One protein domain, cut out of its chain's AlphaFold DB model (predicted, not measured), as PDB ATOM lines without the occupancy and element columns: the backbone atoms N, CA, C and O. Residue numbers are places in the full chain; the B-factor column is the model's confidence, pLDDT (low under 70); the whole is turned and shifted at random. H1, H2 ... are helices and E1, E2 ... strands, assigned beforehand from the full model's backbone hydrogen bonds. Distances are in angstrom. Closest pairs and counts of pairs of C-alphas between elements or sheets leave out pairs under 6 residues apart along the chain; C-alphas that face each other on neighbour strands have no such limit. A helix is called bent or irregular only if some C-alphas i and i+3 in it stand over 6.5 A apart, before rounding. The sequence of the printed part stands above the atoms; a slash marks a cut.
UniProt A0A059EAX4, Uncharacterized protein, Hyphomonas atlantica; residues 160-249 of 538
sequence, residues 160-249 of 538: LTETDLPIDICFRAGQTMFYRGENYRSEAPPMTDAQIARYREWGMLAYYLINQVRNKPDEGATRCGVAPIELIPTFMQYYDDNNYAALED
ATOM      1  N   LEU A 160       6.552 -28.095 217.332       88.38
ATOM      2  CA  LEU A 160       6.684 -27.100 218.393       88.38
ATOM      3  C   LEU A 160       7.791 -26.094 218.073       88.38
ATOM      4  O   LEU A 160       8.718 -26.358 217.316       88.38
ATOM      5  N   THR A 161       7.717 -24.918 218.680       87.94
ATOM      6  CA  THR A 161       8.799 -23.930 218.659       87.94
ATOM      7  C   THR A 161       8.912 -23.251 220.006       87.94
ATOM      8  O   THR A 161       7.932 -23.141 220.744       87.94
ATOM      9  N   GLU A 162      10.110 -22.758 220.299       85.88
ATOM     10  CA  GLU A 162      10.325 -21.810 221.382       85.88
ATOM     11  C   GLU A 162       9.489 -20.550 221.178       85.88
ATOM     12  O   GLU A 162       9.278 -20.092 220.048       85.88
ATOM     13  N   THR A 163       9.005 -19.994 222.285       85.31
ATOM     14  CA  THR A 163       8.260 -18.746 222.277       85.31
ATOM     15  C   THR A 163       8.384 -17.987 223.597       85.31
ATOM     16  O   THR A 163       8.161 -18.523 224.685       85.31
ATOM     17  N   ASP A 164       8.663 -16.691 223.470       84.00
ATOM     18  CA  ASP A 164       8.686 -15.727 224.571       84.00
ATOM     19  C   ASP A 164       7.335 -15.014 224.743       84.00
ATOM     20  O   ASP A 164       7.259 -13.911 225.284       84.00
ATOM     21  N   LEU A 165       6.234 -15.614 224.289       84.69
ATOM     22  CA  LEU A 165       4.906 -15.044 224.506       84.69
ATOM     23  C   LEU A 165       4.548 -14.999 226.003       84.69
ATOM     24  O   LEU A 165       4.928 -15.910 226.754       84.69
ATOM     25  N   PRO A 166       3.793 -13.972 226.444       84.69
ATOM     26  CA  PRO A 166       3.200 -13.930 227.772       84.69
ATOM     27  C   PRO A 166       2.453 -15.223 228.097       84.69
ATOM     28  O   PRO A 166       1.670 -15.741 227.297       84.69
ATOM     29  N   ILE A 167       2.690 -15.738 229.301       84.19
ATOM     30  CA  ILE A 167       2.129 -17.012 229.769       84.19
ATOM     31  C   ILE A 167       0.591 -17.054 229.726       84.19
ATOM     32  O   ILE A 167      -0.007 -18.119 229.568       84.19
ATOM     33  N   ASP A 168      -0.072 -15.902 229.824       83.75
ATOM     34  CA  ASP A 168      -1.530 -15.802 229.812       83.75
ATOM     35  C   ASP A 168      -2.154 -16.064 228.430       83.75
ATOM     36  O   ASP A 168      -3.287 -16.538 228.346       83.75
ATOM     37  N   ILE A 169      -1.414 -15.855 227.342       89.31
ATOM     38  CA  ILE A 169      -1.851 -16.206 225.992       89.31
ATOM     39  C   ILE A 169      -1.960 -17.730 225.893       89.31
ATOM     40  O   ILE A 169      -3.000 -18.259 225.487       89.31
ATOM     41  N   CYS A 170      -0.939 -18.451 226.364       87.62
ATOM     42  CA  CYS A 170      -0.962 -19.914 226.419       87.62
ATOM     43  C   CYS A 170      -1.989 -20.442 227.422       87.62
ATOM     44  O   CYS A 170      -2.632 -21.456 227.153       87.62
ATOM     45  N   PHE A 171      -2.225 -19.728 228.526       87.50
ATOM     46  CA  PHE A 171      -3.316 -20.042 229.450       87.50
ATOM     47  C   PHE A 171      -4.674 -20.055 228.760       87.50
ATOM     48  O   PHE A 171      -5.428 -21.018 228.880       87.50
ATOM     49  N   ARG A 172      -4.999 -18.966 228.057       88.69
ATOM     50  CA  ARG A 172      -6.299 -18.740 227.420       88.69
ATOM     51  C   ARG A 172      -6.503 -19.706 226.260       88.69
ATOM     52  O   ARG A 172      -7.579 -20.295 226.119       88.69
ATOM     53  N   ALA A 173      -5.443 -19.947 225.488       90.81
ATOM     54  CA  ALA A 173      -5.427 -21.002 224.487       90.81
ATOM     55  C   ALA A 173      -5.692 -22.377 225.129       90.81
ATOM     56  O   ALA A 173      -6.593 -23.099 224.695       90.81
ATOM     57  N   GLY A 174      -4.995 -22.699 226.222       89.62
ATOM     58  CA  GLY A 174      -5.163 -23.943 226.969       89.62
ATOM     59  C   GLY A 174      -6.570 -24.134 227.538       89.62
ATOM     60  O   GLY A 174      -7.172 -25.195 227.369       89.62
ATOM     61  N   GLN A 175      -7.158 -23.086 228.124       88.38
ATOM     62  CA  GLN A 175      -8.548 -23.091 228.593       88.38
ATOM     63  C   GLN A 175      -9.531 -23.430 227.475       88.38
ATOM     64  O   GLN A 175     -10.424 -24.261 227.659       88.38
ATOM     65  N   THR A 176      -9.353 -22.811 226.308       89.69
ATOM     66  CA  THR A 176     -10.203 -23.050 225.141       89.69
ATOM     67  C   THR A 176     -10.085 -24.488 224.653       89.69
ATOM     68  O   THR A 176     -11.101 -25.144 224.403       89.69
ATOM     69  N   MET A 177      -8.860 -25.008 224.574       89.69
ATOM     70  CA  MET A 177      -8.600 -26.384 224.155       89.69
ATOM     71  C   MET A 177      -9.167 -27.417 225.140       89.69
ATOM     72  O   MET A 177      -9.675 -28.465 224.723       89.69
ATOM     73  N   PHE A 178      -9.131 -27.108 226.438       84.94
ATOM     74  CA  PHE A 178      -9.601 -28.002 227.489       84.94
ATOM     75  C   PHE A 178     -11.125 -28.000 227.651       84.94
ATOM     76  O   PHE A 178     -11.751 -29.060 227.564       84.94
ATOM     77  N   TYR A 179     -11.739 -26.830 227.859       80.69
ATOM     78  CA  TYR A 179     -13.160 -26.716 228.210       80.69
ATOM     79  C   TYR A 179     -14.099 -26.595 227.008       80.69
ATOM     80  O   TYR A 179     -15.284 -26.893 227.141       80.69
ATOM     81  N   ARG A 180     -13.602 -26.169 225.837       70.25
ATOM     82  CA  ARG A 180     -14.352 -26.061 224.567       70.25
ATOM     83  C   ARG A 180     -15.620 -25.184 224.586       70.25
ATOM     84  O   ARG A 180     -16.341 -25.169 223.592       70.25
ATOM     85  N   GLY A 181     -15.901 -24.455 225.669       68.94
ATOM     86  CA  GLY A 181     -17.066 -23.567 225.789       68.94
ATOM     87  C   GLY A 181     -16.886 -22.227 225.066       68.94
ATOM     88  O   GLY A 181     -15.768 -21.722 224.973       68.94
ATOM     89  N   GLU A 182     -17.987 -21.632 224.591       69.25
ATOM     90  CA  GLU A 182     -17.976 -20.365 223.834       69.25
ATOM     91  C   GLU A 182     -17.329 -19.205 224.605       69.25
ATOM     92  O   GLU A 182     -16.548 -18.457 224.026       69.25
ATOM     93  N   ASN A 183     -17.563 -19.115 225.919       75.62
ATOM     94  CA  ASN A 183     -16.985 -18.063 226.766       75.62
ATOM     95  C   ASN A 183     -15.447 -18.070 226.770       75.62
ATOM     96  O   ASN A 183     -14.823 -17.019 226.846       75.62
ATOM     97  N   TYR A 184     -14.823 -19.249 226.672       82.56
ATOM     98  CA  TYR A 184     -13.362 -19.350 226.638       82.56
ATOM     99  C   TYR A 184     -12.815 -18.965 225.261       82.56
ATOM    100  O   TYR A 184     -11.778 -18.316 225.174       82.56
ATOM    101  N   ARG A 185     -13.552 -19.290 224.189       82.94
ATOM    102  CA  ARG A 185     -13.164 -18.946 222.813       82.94
ATOM    103  C   ARG A 185     -13.127 -17.442 222.572       82.94
ATOM    104  O   ARG A 185     -12.243 -16.985 221.860       82.94
ATOM    105  N   SER A 186     -14.058 -16.678 223.147       82.06
ATOM    106  CA  SER A 186     -14.072 -15.211 223.013       82.06
ATOM    107  C   SER A 186     -12.907 -14.521 223.720       82.06
ATOM    108  O   SER A 186     -12.597 -13.373 223.426       82.06
ATOM    109  N   GLU A 187     -12.284 -15.212 224.668       83.75
ATOM    110  CA  GLU A 187     -11.232 -14.692 225.533       83.75
ATOM    111  C   GLU A 187      -9.837 -15.213 225.165       83.75
ATOM    112  O   GLU A 187      -8.892 -14.974 225.914       83.75
ATOM    113  N   ALA A 188      -9.697 -15.935 224.054       89.25
ATOM    114  CA  ALA A 188      -8.470 -16.616 223.661       89.25
ATOM    115  C   ALA A 188      -8.070 -16.285 222.215       89.25
ATOM    116  O   ALA A 188      -8.897 -15.793 221.442       89.25
ATOM    117  N   PRO A 189      -6.820 -16.589 221.816       91.50
ATOM    118  CA  PRO A 189      -6.419 -16.513 220.418       91.50
ATOM    119  C   PRO A 189      -7.356 -17.344 219.517       91.50
ATOM    120  O   PRO A 189      -7.718 -18.468 219.890       91.50
ATOM    121  N   PRO A 190      -7.761 -16.833 218.338       90.44
ATOM    122  CA  PRO A 190      -8.737 -17.509 217.488       90.44
ATOM    123  C   PRO A 190      -8.199 -18.824 216.907       90.44
ATOM    124  O   PRO A 190      -7.241 -18.839 216.141       90.44
ATOM    125  N   MET A 191      -8.855 -19.943 217.217       92.06
ATOM    126  CA  MET A 191      -8.463 -21.282 216.758       92.06
ATOM    127  C   MET A 191      -9.645 -22.031 216.145       92.06
ATOM    128  O   MET A 191     -10.784 -21.910 216.599       92.06
ATOM    129  N   THR A 192      -9.369 -22.845 215.129       91.81
ATOM    130  CA  THR A 192     -10.372 -23.723 214.511       91.81
ATOM    131  C   THR A 192     -10.669 -24.945 215.385       91.81
ATOM    132  O   THR A 192      -9.841 -25.369 216.193       91.81
ATOM    133  N   ASP A 193     -11.828 -25.582 215.187       89.94
ATOM    134  CA  ASP A 193     -12.173 -26.831 215.886       89.94
ATOM    135  C   ASP A 193     -11.156 -27.952 215.628       89.94
ATOM    136  O   ASP A 193     -10.857 -28.737 216.528       89.94
ATOM    137  N   ALA A 194     -10.592 -28.002 214.416       91.62
ATOM    138  CA  ALA A 194      -9.558 -28.963 214.048       91.62
ATOM    139  C   ALA A 194      -8.266 -28.735 214.849       91.62
ATOM    140  O   ALA A 194      -7.717 -29.684 215.404       91.62
ATOM    141  N   GLN A 195      -7.825 -27.481 214.981       92.50
ATOM    142  CA  GLN A 195      -6.658 -27.119 215.791       92.50
ATOM    143  C   GLN A 195      -6.894 -27.392 217.281       92.50
ATOM    144  O   GLN A 195      -6.041 -27.981 217.942       92.50
ATOM    145  N   ILE A 196      -8.078 -27.050 217.801       90.75
ATOM    146  CA  ILE A 196      -8.478 -27.348 219.185       90.75
ATOM    147  C   ILE A 196      -8.452 -28.857 219.461       90.75
ATOM    148  O   ILE A 196      -8.037 -29.290 220.536       90.75
ATOM    149  N   ALA A 197      -8.914 -29.673 218.512       89.00
ATOM    150  CA  ALA A 197      -8.878 -31.124 218.644       89.00
ATOM    151  C   ALA A 197      -7.445 -31.673 218.581       89.00
ATOM    152  O   ALA A 197      -7.100 -32.526 219.400       89.00
ATOM    153  N   ARG A 198      -6.625 -31.163 217.653       88.94
ATOM    154  CA  ARG A 198      -5.232 -31.577 217.431       88.94
ATOM    155  C   ARG A 198      -4.343 -31.289 218.641       88.94
ATOM    156  O   ARG A 198      -3.694 -32.197 219.143       88.94
ATOM    157  N   TYR A 199      -4.369 -30.062 219.155       90.31
ATOM    158  CA  TYR A 199      -3.478 -29.610 220.232       90.31
ATOM    159  C   TYR A 199      -4.090 -29.749 221.629       90.31
ATOM    160  O   TYR A 199      -3.643 -29.117 222.582       90.31
ATOM    161  N   ARG A 200      -5.120 -30.591 221.783       87.69
ATOM    162  CA  ARG A 200      -5.861 -30.726 223.042       87.69
ATOM    163  C   ARG A 200      -4.967 -31.081 224.232       87.69
ATOM    164  O   ARG A 200      -5.145 -30.502 225.298       87.69
ATOM    165  N   GLU A 201      -4.051 -32.036 224.066       86.31
ATOM    166  CA  GLU A 201      -3.156 -32.455 225.156       86.31
ATOM    167  C   GLU A 201      -2.177 -31.341 225.538       86.31
ATOM    168  O   GLU A 201      -2.022 -31.048 226.720       86.31
ATOM    169  N   TRP A 202      -1.615 -30.643 224.546       89.31
ATOM    170  CA  TRP A 202      -0.788 -29.457 224.779       89.31
ATOM    171  C   TRP A 202      -1.563 -28.369 225.537       89.31
ATOM    172  O   TRP A 202      -1.083 -27.837 226.534       89.31
ATOM    173  N   GLY A 203      -2.804 -28.086 225.132       88.88
ATOM    174  CA  GLY A 203      -3.644 -27.084 225.785       88.88
ATOM    175  C   GLY A 203      -4.042 -27.443 227.217       88.88
ATOM    176  O   GLY A 203      -4.098 -26.568 228.080       88.88
ATOM    177  N   MET A 204      -4.279 -28.730 227.494       84.94
ATOM    178  CA  MET A 204      -4.482 -29.222 228.858       84.94
ATOM    179  C   MET A 204      -3.270 -28.918 229.734       84.94
ATOM    180  O   MET A 204      -3.428 -28.355 230.818       84.94
ATOM    181  N   LEU A 205      -2.070 -29.224 229.244       82.56
ATOM    182  CA  LEU A 205      -0.837 -28.944 229.965       82.56
ATOM    183  C   LEU A 205      -0.631 -27.435 230.176       82.56
ATOM    184  O   LEU A 205      -0.411 -27.005 231.307       82.56
ATOM    185  N   ALA A 206      -0.802 -26.623 229.128       84.56
ATOM    186  CA  ALA A 206      -0.695 -25.163 229.193       84.56
ATOM    187  C   ALA A 206      -1.658 -24.538 230.219       84.56
ATOM    188  O   ALA A 206      -1.283 -23.646 230.980       84.56
ATOM    189  N   TYR A 207      -2.893 -25.042 230.296       84.56
ATOM    190  CA  TYR A 207      -3.861 -24.638 231.313       84.56
ATOM    191  C   TYR A 207      -3.382 -24.977 232.731       84.56
ATOM    192  O   TYR A 207      -3.431 -24.134 233.636       84.56
ATOM    193  N   TYR A 208      -2.920 -26.214 232.927       76.69
ATOM    194  CA  TYR A 208      -2.472 -26.677 234.231       76.69
ATOM    195  C   TYR A 208      -1.211 -25.977 234.706       76.69
ATOM    196  O   TYR A 208      -1.085 -25.830 235.910       76.69
ATOM    197  N   LEU A 209      -0.331 -25.484 233.830       70.50
ATOM    198  CA  LEU A 209       0.868 -24.753 234.253       70.50
ATOM    199  C   LEU A 209       0.559 -23.553 235.156       70.50
ATOM    200  O   LEU A 209       1.296 -23.295 236.106       70.50
ATOM    201  N   ILE A 210      -0.569 -22.883 234.927       64.12
ATOM    202  CA  ILE A 210      -0.900 -21.596 235.556       64.12
ATOM    203  C   ILE A 210      -1.920 -21.757 236.683       64.12
ATOM    204  O   ILE A 210      -1.827 -21.092 237.715       64.12
ATOM    205  N   ASN A 211      -2.872 -22.680 236.532       65.94
ATOM    206  CA  ASN A 211      -3.986 -22.853 237.472       65.94
ATOM    207  C   ASN A 211      -3.681 -23.762 238.677       65.94
ATOM    208  O   ASN A 211      -4.590 -24.300 239.316       65.94
ATOM    209  N   GLN A 212      -2.411 -23.943 239.027       63.41
ATOM    210  CA  GLN A 212      -2.023 -24.876 240.083       63.41
ATOM    211  C   GLN A 212      -2.333 -24.323 241.462       63.41
ATOM    212  O   GLN A 212      -1.880 -23.247 241.830       63.41
ATOM    213  N   VAL A 213      -3.071 -25.089 242.260       52.38
ATOM    214  CA  VAL A 213      -3.311 -24.763 243.674       52.38
ATOM    215  C   VAL A 213      -2.385 -25.565 244.597       52.38
ATOM    216  O   VAL A 213      -2.096 -25.106 245.694       52.38
ATOM    217  N   ARG A 214      -1.908 -26.747 244.167       49.47
ATOM    218  CA  ARG A 214      -1.171 -27.695 245.028       49.47
ATOM    219  C   ARG A 214       0.349 -27.735 244.814       49.47
ATOM    220  O   ARG A 214       1.047 -27.960 245.789       49.47
ATOM    221  N   ASN A 215       0.839 -27.473 243.598       54.84
ATOM    222  CA  ASN A 215       2.260 -27.589 243.224       54.84
ATOM    223  C   ASN A 215       2.759 -26.325 242.491       54.84
ATOM    224  O   ASN A 215       3.396 -26.417 241.444       54.84
ATOM    225  N   LYS A 216       2.409 -25.129 242.988       56.00
ATOM    226  CA  LYS A 216       2.901 -23.887 242.373       56.00
ATOM    227  C   LYS A 216       4.430 -23.838 242.468       56.00
ATOM    228  O   LYS A 216       4.938 -24.086 243.558       56.00
ATOM    229  N   PRO A 217       5.141 -23.499 241.383       54.94
ATOM    230  CA  PRO A 217       6.546 -23.152 241.504       54.94
ATOM    231  C   PRO A 217       6.721 -21.891 242.359       54.94
ATOM    232  O   PRO A 217       5.837 -21.029 242.357       54.94
ATOM    233  N   ASP A 218       7.846 -21.800 243.077       52.34
ATOM    234  CA  ASP A 218       8.193 -20.636 243.910       52.34
ATOM    235  C   ASP A 218       8.198 -19.343 243.080       52.34
ATOM    236  O   ASP A 218       7.699 -18.304 243.518       52.34
ATOM    237  N   GLU A 219       8.671 -19.437 241.834       59.28
ATOM    238  CA  GLU A 219       8.528 -18.404 240.814       59.28
ATOM    239  C   GLU A 219       7.521 -18.862 239.752       59.28
ATOM    240  O   GLU A 219       7.708 -19.871 239.068       59.28
ATOM    241  N   GLY A 220       6.416 -18.125 239.613       63.88
ATOM    242  CA  GLY A 220       5.423 -18.396 238.577       63.88
ATOM    243  C   GLY A 220       6.019 -18.222 237.179       63.88
ATOM    244  O   GLY A 220       6.699 -17.232 236.916       63.88
ATOM    245  N   ALA A 221       5.725 -19.148 236.264       69.50
ATOM    246  CA  ALA A 221       6.089 -18.981 234.860       69.50
ATOM    247  C   ALA A 221       5.457 -17.691 234.317       69.50
ATOM    248  O   ALA A 221       4.254 -17.485 234.456       69.50
ATOM    249  N   THR A 222       6.267 -16.822 233.711       73.06
ATOM    250  CA  THR A 222       5.824 -15.554 233.098       73.06
ATOM    251  C   THR A 222       5.776 -15.625 231.573       73.06
ATOM    252  O   THR A 222       5.127 -14.800 230.929       73.06
ATOM    253  N   ARG A 223       6.404 -16.654 230.993       78.56
ATOM    254  CA  ARG A 223       6.498 -16.924 229.554       78.56
ATOM    255  C   ARG A 223       6.049 -18.350 229.254       78.56
ATOM    256  O   ARG A 223       6.218 -19.230 230.093       78.56
ATOM    257  N   CYS A 224       5.508 -18.575 228.060       78.00
ATOM    258  CA  CYS A 224       5.056 -19.895 227.611       78.00
ATOM    259  C   CYS A 224       6.183 -20.932 227.436       78.00
ATOM    260  O   CYS A 224       5.942 -22.122 227.626       78.00
ATOM    261  N   GLY A 225       7.389 -20.506 227.044       80.50
ATOM    262  CA  GLY A 225       8.529 -21.389 226.773       80.50
ATOM    263  C   GLY A 225       8.447 -22.049 225.395       80.50
ATOM    264  O   GLY A 225       9.282 -21.769 224.540       80.50
ATOM    265  N   VAL A 226       7.425 -22.876 225.150       86.25
ATOM    266  CA  VAL A 226       7.174 -23.519 223.844       86.25
ATOM    267  C   VAL A 226       5.688 -23.539 223.476       86.25
ATOM    268  O   VAL A 226       4.813 -23.586 224.344       86.25
ATOM    269  N   ALA A 227       5.387 -23.521 222.177       90.62
ATOM    270  CA  ALA A 227       4.026 -23.622 221.648       90.62
ATOM    271  C   ALA A 227       3.995 -24.254 220.241       90.62
ATOM    272  O   ALA A 227       5.030 -24.301 219.571       90.62
ATOM    273  N   PRO A 228       2.825 -24.726 219.763       94.19
ATOM    274  CA  PRO A 228       2.689 -25.261 218.416       94.19
ATOM    275  C   PRO A 228       3.017 -24.221 217.345       94.19
ATOM    276  O   PRO A 228       2.437 -23.132 217.348       94.19
ATOM    277  N   ILE A 229       3.888 -24.579 216.397       92.50
ATOM    278  CA  ILE A 229       4.357 -23.691 215.314       92.50
ATOM    279  C   ILE A 229       3.178 -23.080 214.557       92.50
ATOM    280  O   ILE A 229       3.152 -21.881 214.286       92.50
ATOM    281  N   GLU A 230       2.177 -23.905 214.250       94.56
ATOM    282  CA  GLU A 230       0.986 -23.507 213.498       94.56
ATOM    283  C   GLU A 230       0.164 -22.412 214.206       94.56
ATOM    284  O   GLU A 230      -0.519 -21.632 213.547       94.56
ATOM    285  N   LEU A 231       0.228 -22.338 215.541       94.81
ATOM    286  CA  LEU A 231      -0.560 -21.400 216.344       94.81
ATOM    287  C   LEU A 231       0.174 -20.090 216.649       94.81
ATOM    288  O   LEU A 231      -0.474 -19.115 217.032       94.81
ATOM    289  N   ILE A 232       1.494 -20.033 216.442       93.81
ATOM    290  CA  ILE A 232       2.300 -18.833 216.715       93.81
ATOM    291  C   ILE A 232       1.762 -17.581 216.012       93.81
ATOM    292  O   ILE A 232       1.618 -16.565 216.694       93.81
ATOM    293  N   PRO A 233       1.408 -17.600 214.709       93.19
ATOM    294  CA  PRO A 233       0.891 -16.402 214.046       93.19
ATOM    295  C   PRO A 233      -0.381 -15.867 214.712       93.19
ATOM    296  O   PRO A 233      -0.524 -14.665 214.913       93.19
ATOM    297  N   THR A 234      -1.282 -16.765 215.112       92.94
ATOM    298  CA  THR A 234      -2.517 -16.411 215.815       92.94
ATOM    299  C   THR A 234      -2.231 -15.846 217.203       92.94
ATOM    300  O   THR A 234      -2.869 -14.882 217.623       92.94
ATOM    301  N   PHE A 235      -1.285 -16.434 217.933       93.94
ATOM    302  CA  PHE A 235      -0.926 -15.961 219.267       93.94
ATOM    303  C   PHE A 235      -0.266 -14.580 219.214       93.94
ATOM    304  O   PHE A 235      -0.595 -13.728 220.034       93.94
ATOM    305  N   MET A 236       0.596 -14.337 218.224       89.06
ATOM    306  CA  MET A 236       1.198 -13.025 217.972       89.06
ATOM    307  C   MET A 236       0.148 -11.984 217.579       89.06
ATOM    308  O   MET A 236       0.148 -10.886 218.122       89.06
ATOM    309  N   GLN A 237      -0.807 -12.335 216.713       88.56
ATOM    310  CA  GLN A 237      -1.911 -11.428 216.392       88.56
ATOM    311  C   GLN A 237      -2.717 -11.067 217.649       88.56
ATOM    312  O   GLN A 237      -3.031  -9.904 217.870       88.56
ATOM    313  N   TYR A 238      -3.012 -12.050 218.504       90.50
ATOM    314  CA  TYR A 238      -3.703 -11.807 219.770       90.50
ATOM    315  C   TYR A 238      -2.878 -10.933 220.728       90.50
ATOM    316  O   TYR A 238      -3.444 -10.079 221.410       90.50
ATOM    317  N   TYR A 239      -1.556 -11.125 220.772       88.56
ATOM    318  CA  TYR A 239      -0.627 -10.281 221.527       88.56
ATOM    319  C   TYR A 239      -0.734  -8.811 221.088       88.56
ATOM    320  O   TYR A 239      -0.891  -7.919 221.928       88.56
ATOM    321  N   ASP A 240      -0.716  -8.570 219.775       85.00
ATOM    322  CA  ASP A 240      -0.812  -7.232 219.192       85.00
ATOM    323  C   ASP A 240      -2.197  -6.604 219.429       85.00
ATOM    324  O   ASP A 240      -2.293  -5.477 219.917       85.00
ATOM    325  N   ASP A 241      -3.274  -7.353 219.167       84.50
ATOM    326  CA  ASP A 241      -4.664  -6.889 219.303       84.50
ATOM    327  C   ASP A 241      -5.014  -6.482 220.745       84.50
ATOM    328  O   ASP A 241      -5.833  -5.588 220.967       84.50
ATOM    329  N   ASN A 242      -4.381  -7.120 221.734       80.94
ATOM    330  CA  ASN A 242      -4.582  -6.836 223.158       80.94
ATOM    331  C   ASN A 242      -3.503  -5.918 223.751       80.94
ATOM    332  O   ASN A 242      -3.496  -5.676 224.958       80.94
ATOM    333  N   ASN A 243      -2.622  -5.368 222.909       81.38
ATOM    334  CA  ASN A 243      -1.608  -4.387 223.286       81.38
ATOM    335  C   ASN A 243      -0.702  -4.853 224.445       81.38
ATOM    336  O   ASN A 243      -0.344  -4.073 225.334       81.38
ATOM    337  N   TYR A 244      -0.317  -6.131 224.431       78.19
ATOM    338  CA  TYR A 244       0.565  -6.701 225.451       78.19
ATOM    339  C   TYR A 244       1.911  -5.973 225.537       78.19
ATOM    340  O   TYR A 244       2.436  -5.798 226.634       78.19
ATOM    341  N   ALA A 245       2.418  -5.442 224.422       75.19
ATOM    342  CA  ALA A 245       3.640  -4.639 224.396       75.19
ATOM    343  C   ALA A 245       3.601  -3.441 225.365       75.19
ATOM    344  O   ALA A 245       4.592  -3.144 226.029       75.19
ATOM    345  N   ALA A 246       2.451  -2.772 225.512       71.31
ATOM    346  CA  ALA A 246       2.298  -1.668 226.464       71.31
ATOM    347  C   ALA A 246       2.160  -2.142 227.924       71.31
ATOM    348  O   ALA A 246       2.411  -1.383 228.865       71.31
ATOM    349  N   LEU A 247       1.739  -3.392 228.130       68.06
ATOM    350  CA  LEU A 247       1.670  -4.005 229.454       68.06
ATOM    351  C   LEU A 247       3.056  -4.424 229.949       68.06
ATOM    352  O   LEU A 247       3.289  -4.371 231.155       68.06
ATOM    353  N   GLU A 248       3.970  -4.754 229.040       68.94
ATOM    354  CA  GLU A 248       5.346  -5.166 229.339       68.94
ATOM    355  C   GLU A 248       6.353  -4.003 229.407       68.94
ATOM    356  O   GLU A 248       7.491  -4.208 229.827       68.94
ATOM    357  N   ASP A 249       5.953  -2.783 229.029       77.94
ATOM    358  CA  ASP A 249       6.812  -1.596 229.091       77.94
ATOM    359  C   ASP A 249       7.224  -1.294 230.554       77.94
ATOM    360  O   ASP A 249       6.359  -0.998 231.389       77.94
TER     361      ASP A 249
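AT A GLANCE: This is residues 160 to 249 of the 538 residues of an uncharacterized protein of Hyphomonas atlantica (UniProt A0A059EAX4). A ribbon of two antiparallel strands, E1 and E2, stands at the first end of helix H1, which runs through the middle of a rounded body of helices. H4 crosses H1 on one side, H5 runs on the opposite side, the short H2 and H3 lie by the later part of H1, and the small H6 follows H5 at the rim. The 90 printed residues hold six named helices and two named strands in the order E1, H1, H2, H3, H4, E2, H5, H6, and the class is mostly helix. The whole is compact, with a radius of gyration of the C-alphas of 12.5 A and spans of 35 by 32 by 26 A.

IN THESE COORDINATES: Begin with the sheet: find C-alpha 160 at (6.684, -27.100, 218.393), where E1 starts, and follow it to residue 166, 16.5 A away. Its neighbour E2 is residues 223 to 228, 14.4 A long. H1 takes residues 167 to 179, 18.2 A, and begins at C-alpha 167 at (2.129, -17.012, 229.769). Then come H2, residues 182 to 185, 5.1 A; H3, residues 193 to 198, 8.5 A; and H4, residues 200 to 210, 16.3 A. H5, residues 229 to 241, measures 19.5 A and is irregular, with C-alphas 230 and 233 7.1 A apart. H6, residues 244 to 248, 6.4 A, ends at C-alpha 248 at (5.346, -5.166, 229.339).

HOW THE PARTS SIT: Look first at antiparallel E1 and E2, at 143 degrees between directions: N 161 and O 227 are 2.9 A apart and N 224 and O 165 3.0 A, both within hydrogen-bond range. The closest C-alphas of H1 and E2, Ile 167 and Arg 223, are 4.4 A apart. H1 is the hub, touching four helices. It touches H4 at a steep tilt of 50 degrees, opposite ways, closest at the C-alphas of Gly 174 and Gly 203, 3.7 A. With residues 172 to 176 alone it touches H2, closest at the C-alphas of Thr 176 and Tyr 184, 5.1 A. H1 and H3 only just touch, with 3 pairs of C-alphas within 8 A, closest at Met 177 and Ile 196, 5.1 A. H1 and H5 also only just touch, with 3 such pairs, closest at Ile 169 and Phe 235, 6.8 A. H5 and H6 are close but not clearly touching, the closest C-alphas being those of Tyr 239 and Ala 245, 7.6 A. H1, H3 and H6 have every O i to N i+4 pair within hydrogen-bond range, H4 has 6 of 7, H5 has 7 of 9, and H2 is too short for such a pair.

THE WHOLE: The C-alphas farthest apart, Ala 194 and Asp 218, are 35.7 A apart. The printed part has no cut. The link from H4 to E2, residues 211 to 222, is long. Mean pLDDT of the printed part is 81.6; look for values under 70 at residues 181 to 182, 210 to 221 and 247 to 248.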